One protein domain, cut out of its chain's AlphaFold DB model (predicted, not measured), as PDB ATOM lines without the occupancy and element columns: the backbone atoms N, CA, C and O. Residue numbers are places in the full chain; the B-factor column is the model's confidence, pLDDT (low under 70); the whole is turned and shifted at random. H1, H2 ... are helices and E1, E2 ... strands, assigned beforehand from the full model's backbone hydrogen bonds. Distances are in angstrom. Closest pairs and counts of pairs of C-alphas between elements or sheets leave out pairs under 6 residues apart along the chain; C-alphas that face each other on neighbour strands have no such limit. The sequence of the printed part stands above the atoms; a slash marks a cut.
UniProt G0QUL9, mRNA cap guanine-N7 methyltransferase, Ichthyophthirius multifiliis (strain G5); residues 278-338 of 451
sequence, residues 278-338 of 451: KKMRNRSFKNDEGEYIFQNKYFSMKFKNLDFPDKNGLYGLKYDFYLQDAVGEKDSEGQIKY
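What this domain is: This is residues 278 to 338 of the 451 residues of the protein "mRNA cap guanine-N7 methyltransferase" of Ichthyophthirius multifiliis (strain G5) (UniProt G0QUL9). There is little regular structure: a small meander of three strands, E1, E2 and E3, each the antiparallel neighbour of the one before, has the short helix H1 across one face, over E1. Residues 310 to 316 stick out, and residues 324 to 338 fold back on themselves. The 61 printed residues, 21 in named elements, run H1, E1, E2, E3, mixed in class; the whole is only just loose, close to compact, radius of gyration of the C-alphas 12.7 A, and elongated, 41 by 22 by 20 A.

How they stand to each other: Inner strand E2, residues 299 to 303, forms hairpins with E1, residues 292 to 295 (N 294 to O 301, 2.9 A), and E3, residues 318 to 323 (N 302 to O 320, 2.9 A). H1, residues 278 to 283, is on the sheet at a height of 8.5 A; its closest C-alpha pair with E1 is Met 280 and Phe 294, 6.1 A. Every O i to N i+4 pair in H1 is within hydrogen-bond range.

Where its parts are: E3 spans 16.3 A, E2 13.8 A, E1 10.2 A and H1 8.3 A. C-alpha 278 is at (4.731, 18.709, -11.000), C-alpha 323 at (15.673, 33.917, -10.243).

The domain as a whole: The C-alphas farthest apart, Lys 311 and Ser 332, are 42.2 A apart. The printed part has no cut. The link E2 to E3 is long; within it residues 309 to 312 are under pLDDT 70.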
ATOM      1  N   LYS A 278       5.160  19.180  -9.672       94.00
ATOM      2  CA  LYS A 278       4.731  18.709 -11.000       94.00
ATOM      3  C   LYS A 278       5.789  18.985 -12.072       94.00
ATOM      4  O   LYS A 278       6.050  18.114 -12.898       94.00
ATOM      5  N   LYS A 279       6.399  20.176 -12.079       95.31
ATOM      6  CA  LYS A 279       7.457  20.517 -13.043       95.31
ATOM      7  C   LYS A 279       8.726  19.711 -12.783       95.31
ATOM      8  O   LYS A 279       9.247  19.115 -13.718       95.31
ATOM      9  N   MET A 280       9.151  19.599 -11.526       95.62
ATOM     10  CA  MET A 280      10.317  18.805 -11.140       95.62
ATOM     11  C   MET A 280      10.178  17.341 -11.571       95.62
ATOM     12  O   MET A 280      11.059  16.818 -12.243       95.62
ATOM     13  N   ARG A 281       9.048  16.687 -11.278       94.12
ATOM     14  CA  ARG A 281       8.820  15.278 -11.649       94.12
ATOM     15  C   ARG A 281       8.786  15.033 -13.157       94.12
ATOM     16  O   ARG A 281       9.231  13.984 -13.603       94.12
ATOM     17  N   ASN A 282       8.260  15.982 -13.930       94.62
ATOM     18  CA  ASN A 282       7.998  15.767 -15.355       94.62
ATOM     19  C   ASN A 282       9.088  16.320 -16.281       94.62
ATOM     20  O   ASN A 282       9.150  15.921 -17.439       94.62
ATOM     21  N   ARG A 283       9.863  17.311 -15.826       96.31
ATOM     22  CA  ARG A 283      10.715  18.133 -16.701       96.31
ATOM     23  C   ARG A 283      12.112  18.398 -16.153       96.31
ATOM     24  O   ARG A 283      12.886  19.054 -16.844       96.31
ATOM     25  N   SER A 284      12.434  17.941 -14.943       97.25
ATOM     26  CA  SER A 284      13.813  18.049 -14.464       97.25
ATOM     27  C   SER A 284      14.731  17.067 -15.187       97.25
ATOM     28  O   SER A 284      14.303  16.010 -15.653       97.25
ATOM     29  N   PHE A 285      16.006  17.424 -15.261       97.19
ATOM     30  CA  PHE A 285      17.091  16.525 -15.637       97.19
ATOM     31  C   PHE A 285      18.020  16.335 -14.438       97.19
ATOM     32  O   PHE A 285      18.017  17.140 -13.507       97.19
ATOM     33  N   LYS A 286      18.809  15.261 -14.444       97.12
ATOM     34  CA  LYS A 286      19.770  14.969 -13.378       97.12
ATOM     35  C   LYS A 286      21.149  15.500 -13.775       97.12
ATOM     36  O   LYS A 286      21.579  15.221 -14.893       97.12
ATOM     37  N   ASN A 287      21.808  16.270 -12.911       94.69
ATOM     38  CA  ASN A 287      23.194  16.704 -13.130       94.69
ATOM     39  C   ASN A 287      24.193  15.592 -12.743       94.69
ATOM     40  O   ASN A 287      23.803  14.550 -12.205       94.69
ATOM     41  N   ASP A 288      25.482  15.828 -12.992       93.88
ATOM     42  CA  ASP A 288      26.556  14.862 -12.709       93.88
ATOM     43  C   ASP A 288      26.719  14.557 -11.207       93.88
ATOM     44  O   ASP A 288      27.165  13.475 -10.829       93.88
ATOM     45  N   GLU A 289      26.290  15.477 -10.340       93.38
ATOM     46  CA  GLU A 289      26.279  15.327  -8.876       93.38
ATOM     47  C   GLU A 289      25.059  14.540  -8.366       93.38
ATOM     48  O   GLU A 289      24.935  14.235  -7.180       93.38
ATOM     49  N   GLY A 290      24.152  14.172  -9.270       94.75
ATOM     50  CA  GLY A 290      22.961  13.395  -8.973       94.75
ATOM     51  C   GLY A 290      21.771  14.204  -8.448       94.75
ATOM     52  O   GLY A 290      20.806  13.612  -7.966       94.75
ATOM     53  N   GLU A 291      21.815  15.525  -8.567       96.50
ATOM     54  CA  GLU A 291      20.743  16.452  -8.217       96.50
ATOM     55  C   GLU A 291      19.787  16.658  -9.399       96.50
ATOM     56  O   GLU A 291      20.175  16.575 -10.564       96.50
ATOM     57  N   TYR A 292      18.526  16.956  -9.103       97.75
ATOM     58  CA  TYR A 292      17.491  17.230 -10.093       97.75
ATOM     59  C   TYR A 292      17.388  18.730 -10.335       97.75
ATOM     60  O   TYR A 292      17.123  19.487  -9.401       97.75
ATOM     61  N   ILE A 293      17.548  19.145 -11.589       98.00
ATOM     62  CA  ILE A 293      17.524  20.541 -12.020       98.00
ATOM     63  C   ILE A 293      16.345  20.771 -12.955       98.00
ATOM     64  O   ILE A 293      16.156  20.044 -13.930       98.00
ATOM     65  N   PHE A 294      15.576  21.816 -12.685       97.69
ATOM     66  CA  PHE A 294      14.596  22.357 -13.614       97.69
ATOM     67  C   PHE A 294      14.852  23.851 -13.791       97.69
ATOM     68  O   PHE A 294      14.896  24.587 -12.810       97.69
ATOM     69  N   GLN A 295      15.024  24.298 -15.032       96.94
ATOM     70  CA  GLN A 295      15.387  25.681 -15.334       96.94
ATOM     71  C   GLN A 295      14.806  26.138 -16.672       96.94
ATOM     72  O   GLN A 295      14.516  25.315 -17.548       96.94
ATOM     73  N   ASN A 296      14.691  27.452 -16.838       95.44
ATOM     74  CA  ASN A 296      14.455  28.107 -18.124       95.44
ATOM     75  C   ASN A 296      15.392  29.318 -18.273       95.44
ATOM     76  O   ASN A 296      16.410  29.386 -17.582       95.44
ATOM     77  N   LYS A 297      15.087  30.264 -19.170       95.25
ATOM     78  CA  LYS A 297      15.913  31.464 -19.364       95.25
ATOM     79  C   LYS A 297      16.158  32.265 -18.073       95.25
ATOM     80  O   LYS A 297      17.249  32.802 -17.905       95.25
ATOM     81  N   TYR A 298      15.173  32.347 -17.180       96.31
ATOM     82  CA  TYR A 298      15.161  33.302 -16.067       96.31
ATOM     83  C   TYR A 298      15.365  32.687 -14.689       96.31
ATOM     84  O   TYR A 298      15.736  33.406 -13.766       96.31
ATOM     85  N   PHE A 299      15.104  31.396 -14.505       97.38
ATOM     86  CA  PHE A 299      15.188  30.781 -13.181       97.38
ATOM     87  C   PHE A 299      15.754  29.365 -13.237       97.38
ATOM     88  O   PHE A 299      15.707  28.701 -14.273       97.38
ATOM     89  N   SER A 300      16.247  28.903 -12.090       98.06
ATOM     90  CA  SER A 300      16.671  27.524 -11.872       98.06
ATOM     91  C   SER A 300      16.231  27.043 -10.490       98.06
ATOM     92  O   SER A 300      16.321  27.773  -9.502       98.06
ATOM     93  N   MET A 301      15.746  25.805 -10.432       97.88
ATOM     94  CA  MET A 301      15.390  25.073  -9.221       97.88
ATOM     95  C   MET A 301      16.209  23.795  -9.140       97.88
ATOM     96  O   MET A 301      16.313  23.053 -10.118       97.88
ATOM     97  N   LYS A 302      16.719  23.507  -7.945       97.31
ATOM     98  CA  LYS A 302      17.579  22.359  -7.681       97.31
ATOM     99  C   LYS A 302      17.116  21.574  -6.458       97.31
ATOM    100  O   LYS A 302      16.963  22.125  -5.369       97.31
ATOM    101  N   PHE A 303      16.903  20.273  -6.646       96.56
ATOM    102  CA  PHE A 303      16.429  19.339  -5.624       96.56
ATOM    103  C   PHE A 303      17.383  18.154  -5.474       96.56
ATOM    104  O   PHE A 303      17.865  17.601  -6.458       96.56
ATOM    105  N   LYS A 304      17.586  17.686  -4.238       93.81
ATOM    106  CA  LYS A 304      18.382  16.471  -3.974       93.81
ATOM    107  C   LYS A 304      17.646  15.181  -4.340       93.81
ATOM    108  O   LYS A 304      18.270  14.196  -4.713       93.81
ATOM    109  N   ASN A 305      16.323  15.168  -4.205       88.50
ATOM    110  CA  ASN A 305      15.466  14.034  -4.540       88.50
ATOM    111  C   ASN A 305      14.079  14.525  -4.986       88.50
ATOM    112  O   ASN A 305      13.751  15.701  -4.832       88.50
ATOM    113  N   LEU A 306      13.285  13.617  -5.557       88.81
ATOM    114  CA  LEU A 306      11.909  13.872  -6.007       88.81
ATOM    115  C   LEU A 306      10.864  13.137  -5.145       88.81
ATOM    116  O   LEU A 306       9.692  13.025  -5.535       88.81
ATOM    117  N   ASP A 307      11.296  12.637  -3.986       82.19
ATOM    118  CA  ASP A 307      10.461  11.926  -3.028       82.19
ATOM    119  C   ASP A 307       9.869  12.942  -2.053       82.19
ATOM    120  O   ASP A 307      10.516  13.405  -1.117       82.19
ATOM    121  N   PHE A 308       8.616  13.311  -2.299       79.12
ATOM    122  CA  PHE A 308       7.876  14.265  -1.477       79.12
ATOM    123  C   PHE A 308       6.986  13.479  -0.492       79.12
ATOM    124  O   PHE A 308       6.071  12.800  -0.964       79.12
ATOM    125  N   PRO A 309       7.258  13.492   0.832       68.50
ATOM    126  CA  PRO A 309       6.554  12.664   1.818       68.50
ATOM    127  C   PRO A 309       5.109  13.116   2.075       68.50
ATOM    128  O   PRO A 309       4.834  14.311   2.139       68.50
ATOM    129  N   ASP A 310       4.202  12.162   2.324       64.06
ATOM    130  CA  ASP A 310       2.767  12.445   2.519       64.06
ATOM    131  C   ASP A 310       2.371  12.901   3.939       64.06
ATOM    132  O   ASP A 310       1.428  13.672   4.087       64.06
ATOM    133  N   LYS A 311       2.976  12.347   5.006       58.06
ATOM    134  CA  LYS A 311       2.491  12.539   6.402       58.06
ATOM    135  C   LYS A 311       3.579  12.852   7.426       58.06
ATOM    136  O   LYS A 311       3.372  13.700   8.283       58.06
ATOM    137  N   ASN A 312       4.721  12.175   7.344       56.09
ATOM    138  CA  ASN A 312       5.895  12.470   8.163       56.09
ATOM    139  C   ASN A 312       6.904  13.176   7.253       56.09
ATOM    140  O   ASN A 312       7.293  12.592   6.246       56.09
ATOM    141  N   GLY A 313       7.295  14.412   7.575       72.94
ATOM    142  CA  GLY A 313       8.218  15.199   6.742       72.94
ATOM    143  C   GLY A 313       7.560  16.257   5.849       72.94
ATOM    144  O   GLY A 313       8.055  16.525   4.765       72.94
ATOM    145  N   LEU A 314       6.455  16.867   6.298       87.12
ATOM    146  CA  LEU A 314       5.772  17.975   5.600       87.12
ATOM    147  C   LEU A 314       6.474  19.342   5.759       87.12
ATOM    148  O   LEU A 314       6.016  20.342   5.213       87.12
ATOM    149  N   TYR A 315       7.585  19.377   6.500       92.25
ATOM    150  CA  TYR A 315       8.431  20.546   6.741       92.25
ATOM    151  C   TYR A 315       9.882  20.214   6.388       92.25
ATOM    152  O   TYR A 315      10.268  19.044   6.368       92.25
ATOM    153  N   GLY A 316      10.699  21.236   6.129       92.62
ATOM    154  CA  GLY A 316      12.112  21.052   5.786       92.62
ATOM    155  C   GLY A 316      12.348  20.490   4.385       92.62
ATOM    156  O   GLY A 316      13.445  20.023   4.080       92.62
ATOM    157  N   LEU A 317      11.337  20.566   3.512       92.81
ATOM    158  CA  LEU A 317      11.396  20.153   2.109       92.81
ATOM    159  C   LEU A 317      12.193  21.164   1.276       92.81
ATOM    160  O   LEU A 317      11.639  21.951   0.508       92.81
ATOM    161  N   LYS A 318      13.506  21.162   1.497       94.69
ATOM    162  CA  LYS A 318      14.461  22.121   0.949       94.69
ATOM    163  C   LYS A 318      14.611  21.985  -0.570       94.69
ATOM    164  O   LYS A 318      14.819  20.881  -1.076       94.69
ATOM    165  N   TYR A 319      14.642  23.120  -1.256       96.19
ATOM    166  CA  TYR A 319      15.170  23.250  -2.612       96.19
ATOM    167  C   TYR A 319      16.005  24.515  -2.742       96.19
ATOM    168  O   TYR A 319      15.854  25.462  -1.976       96.19
ATOM    169  N   ASP A 320      16.911  24.512  -3.704       97.31
ATOM    170  CA  ASP A 320      17.770  25.646  -4.003       97.31
ATOM    171  C   ASP A 320      17.185  26.395  -5.208       97.31
ATOM    172  O   ASP A 320      16.866  25.783  -6.232       97.31
ATOM    173  N   PHE A 321      16.995  27.706  -5.067       97.75
ATOM    174  CA  PHE A 321      16.306  28.557  -6.033       97.75
ATOM    175  C   PHE A 321      17.181  29.717  -6.511       97.75
ATOM    176  O   PHE A 321      17.966  30.300  -5.761       97.75
ATOM    177  N   TYR A 322      17.044  30.022  -7.793       97.94
ATOM    178  CA  TYR A 322      17.634  31.174  -8.449       97.94
ATOM    179  C   TYR A 322      16.597  31.786  -9.381       97.94
ATOM    180  O   TYR A 322      15.964  31.064 -10.150       97.94
ATOM    181  N   LEU A 323      16.476  33.108  -9.342       97.06
ATOM    182  CA  LEU A 323      15.673  33.917 -10.243       97.06
ATOM    183  C   LEU A 323      16.474  35.157 -10.632       97.06
ATOM    184  O   LEU A 323      16.845  35.963  -9.776       97.06
ATOM    185  N   GLN A 324      16.695  35.315 -11.933       95.44
ATOM    186  CA  GLN A 324      17.375  36.449 -12.542       95.44
ATOM    187  C   GLN A 324      16.853  37.777 -11.962       95.44
ATOM    188  O   GLN A 324      15.649  38.006 -11.852       95.44
ATOM    189  N   ASP A 325      17.783  38.638 -11.555       91.44
ATOM    190  CA  ASP A 325      17.553  39.956 -10.948       91.44
ATOM    191  C   ASP A 325      16.700  39.999  -9.659       91.44
ATOM    192  O   ASP A 325      16.243  41.079  -9.265       91.44
ATOM    193  N   ALA A 326      16.458  38.859  -8.999       91.62
ATOM    194  CA  ALA A 326      15.609  38.805  -7.805       91.62
ATOM    195  C   ALA A 326      16.121  37.895  -6.676       91.62
ATOM    196  O   ALA A 326      16.056  38.305  -5.516       91.62
ATOM    197  N   VAL A 327      16.576  36.673  -6.980       93.69
ATOM    198  CA  VAL A 327      16.997  35.680  -5.974       93.69
ATOM    199  C   VAL A 327      18.223  34.908  -6.460       93.69
ATOM    200  O   VAL A 327      18.242  34.390  -7.572       93.69
ATOM    201  N   GLY A 328      19.232  34.778  -5.601       93.44
ATOM    202  CA  GLY A 328      20.523  34.194  -5.954       93.44
ATOM    203  C   GLY A 328      21.378  35.107  -6.833       93.44
ATOM    204  O   GLY A 328      21.039  36.261  -7.098       93.44
ATOM    205  N   GLU A 329      22.526  34.585  -7.246       93.25
ATOM    206  CA  GLU A 329      23.505  35.259  -8.102       93.25
ATOM    207  C   GLU A 329      23.938  34.289  -9.204       93.25
ATOM    208  O   GLU A 329      24.053  33.086  -8.964       93.25
ATOM    209  N   LYS A 330      24.180  34.806 -10.406       92.94
ATOM    210  CA  LYS A 330      24.774  34.047 -11.506       92.94
ATOM    211  C   LYS A 330      25.992  34.810 -11.990       92.94
ATOM    212  O   LYS A 330      25.869  35.986 -12.330       92.94
ATOM    213  N   ASP A 331      27.151  34.171 -11.946       91.56
ATOM    214  CA  ASP A 331      28.399  34.812 -12.342       91.56
ATOM    215  C   ASP A 331      28.581  34.839 -13.869       91.56
ATOM    216  O   ASP A 331      27.744  34.350 -14.637       91.56
ATOM    217  N   SER A 332      29.684  35.439 -14.319       89.25
ATOM    218  CA  SER A 332      30.023  35.566 -15.740       89.25
ATOM    219  C   SER A 332      30.276  34.231 -16.443       89.25
ATOM    220  O   SER A 332      30.173  34.169 -17.666       89.25
ATOM    221  N   GLU A 333      30.605  33.176 -15.698       90.12
ATOM    222  CA  GLU A 333      30.810  31.820 -16.225       90.12
ATOM    223  C   GLU A 333      29.497  31.022 -16.254       90.12
ATOM    224  O   GLU A 333      29.429  29.914 -16.787       90.12
ATOM    225  N   GLY A 334      28.418  31.610 -15.733       88.00
ATOM    226  CA  GLY A 334      27.096  31.015 -15.664       88.00
ATOM    227  C   GLY A 334      26.887  30.118 -14.447       88.00
ATOM    228  O   GLY A 334      25.837  29.471 -14.372       88.00
ATOM    229  N   GLN A 335      27.826  30.089 -13.498       92.25
ATOM    230  CA  GLN A 335      27.661  29.374 -12.241       92.25
ATOM    231  C   GLN A 335      26.627  30.095 -11.375       92.25
ATOM    232  O   GLN A 335      26.657  31.312 -11.196       92.25
ATOM    233  N   ILE A 336      25.682  29.318 -10.846       95.06
ATOM    234  CA  ILE A 336      24.582  29.831 -10.035       95.06
ATOM    235  C   ILE A 336      24.885  29.603  -8.558       95.06
ATOM    236  O   ILE A 336      25.065  28.472  -8.102       95.06
ATOM    237  N   LYS A 337      24.834  30.687  -7.794       94.56
ATOM    238  CA  LYS A 337      24.768  30.683  -6.340       94.56
ATOM    239  C   LYS A 337      23.312  30.825  -5.915       94.56
ATOM    240  O   LYS A 337      22.737  31.914  -5.913       94.56
ATOM    241  N   TYR A 338      22.725  29.687  -5.576       95.50
ATOM    242  CA  TYR A 338      21.328  29.575  -5.173       95.50
ATOM    243  C   TYR A 338      21.069  30.143  -3.770       95.50
ATOM    244  O   TYR A 338      21.971  30.213  -2.929       95.50
TER     245      TYR A 338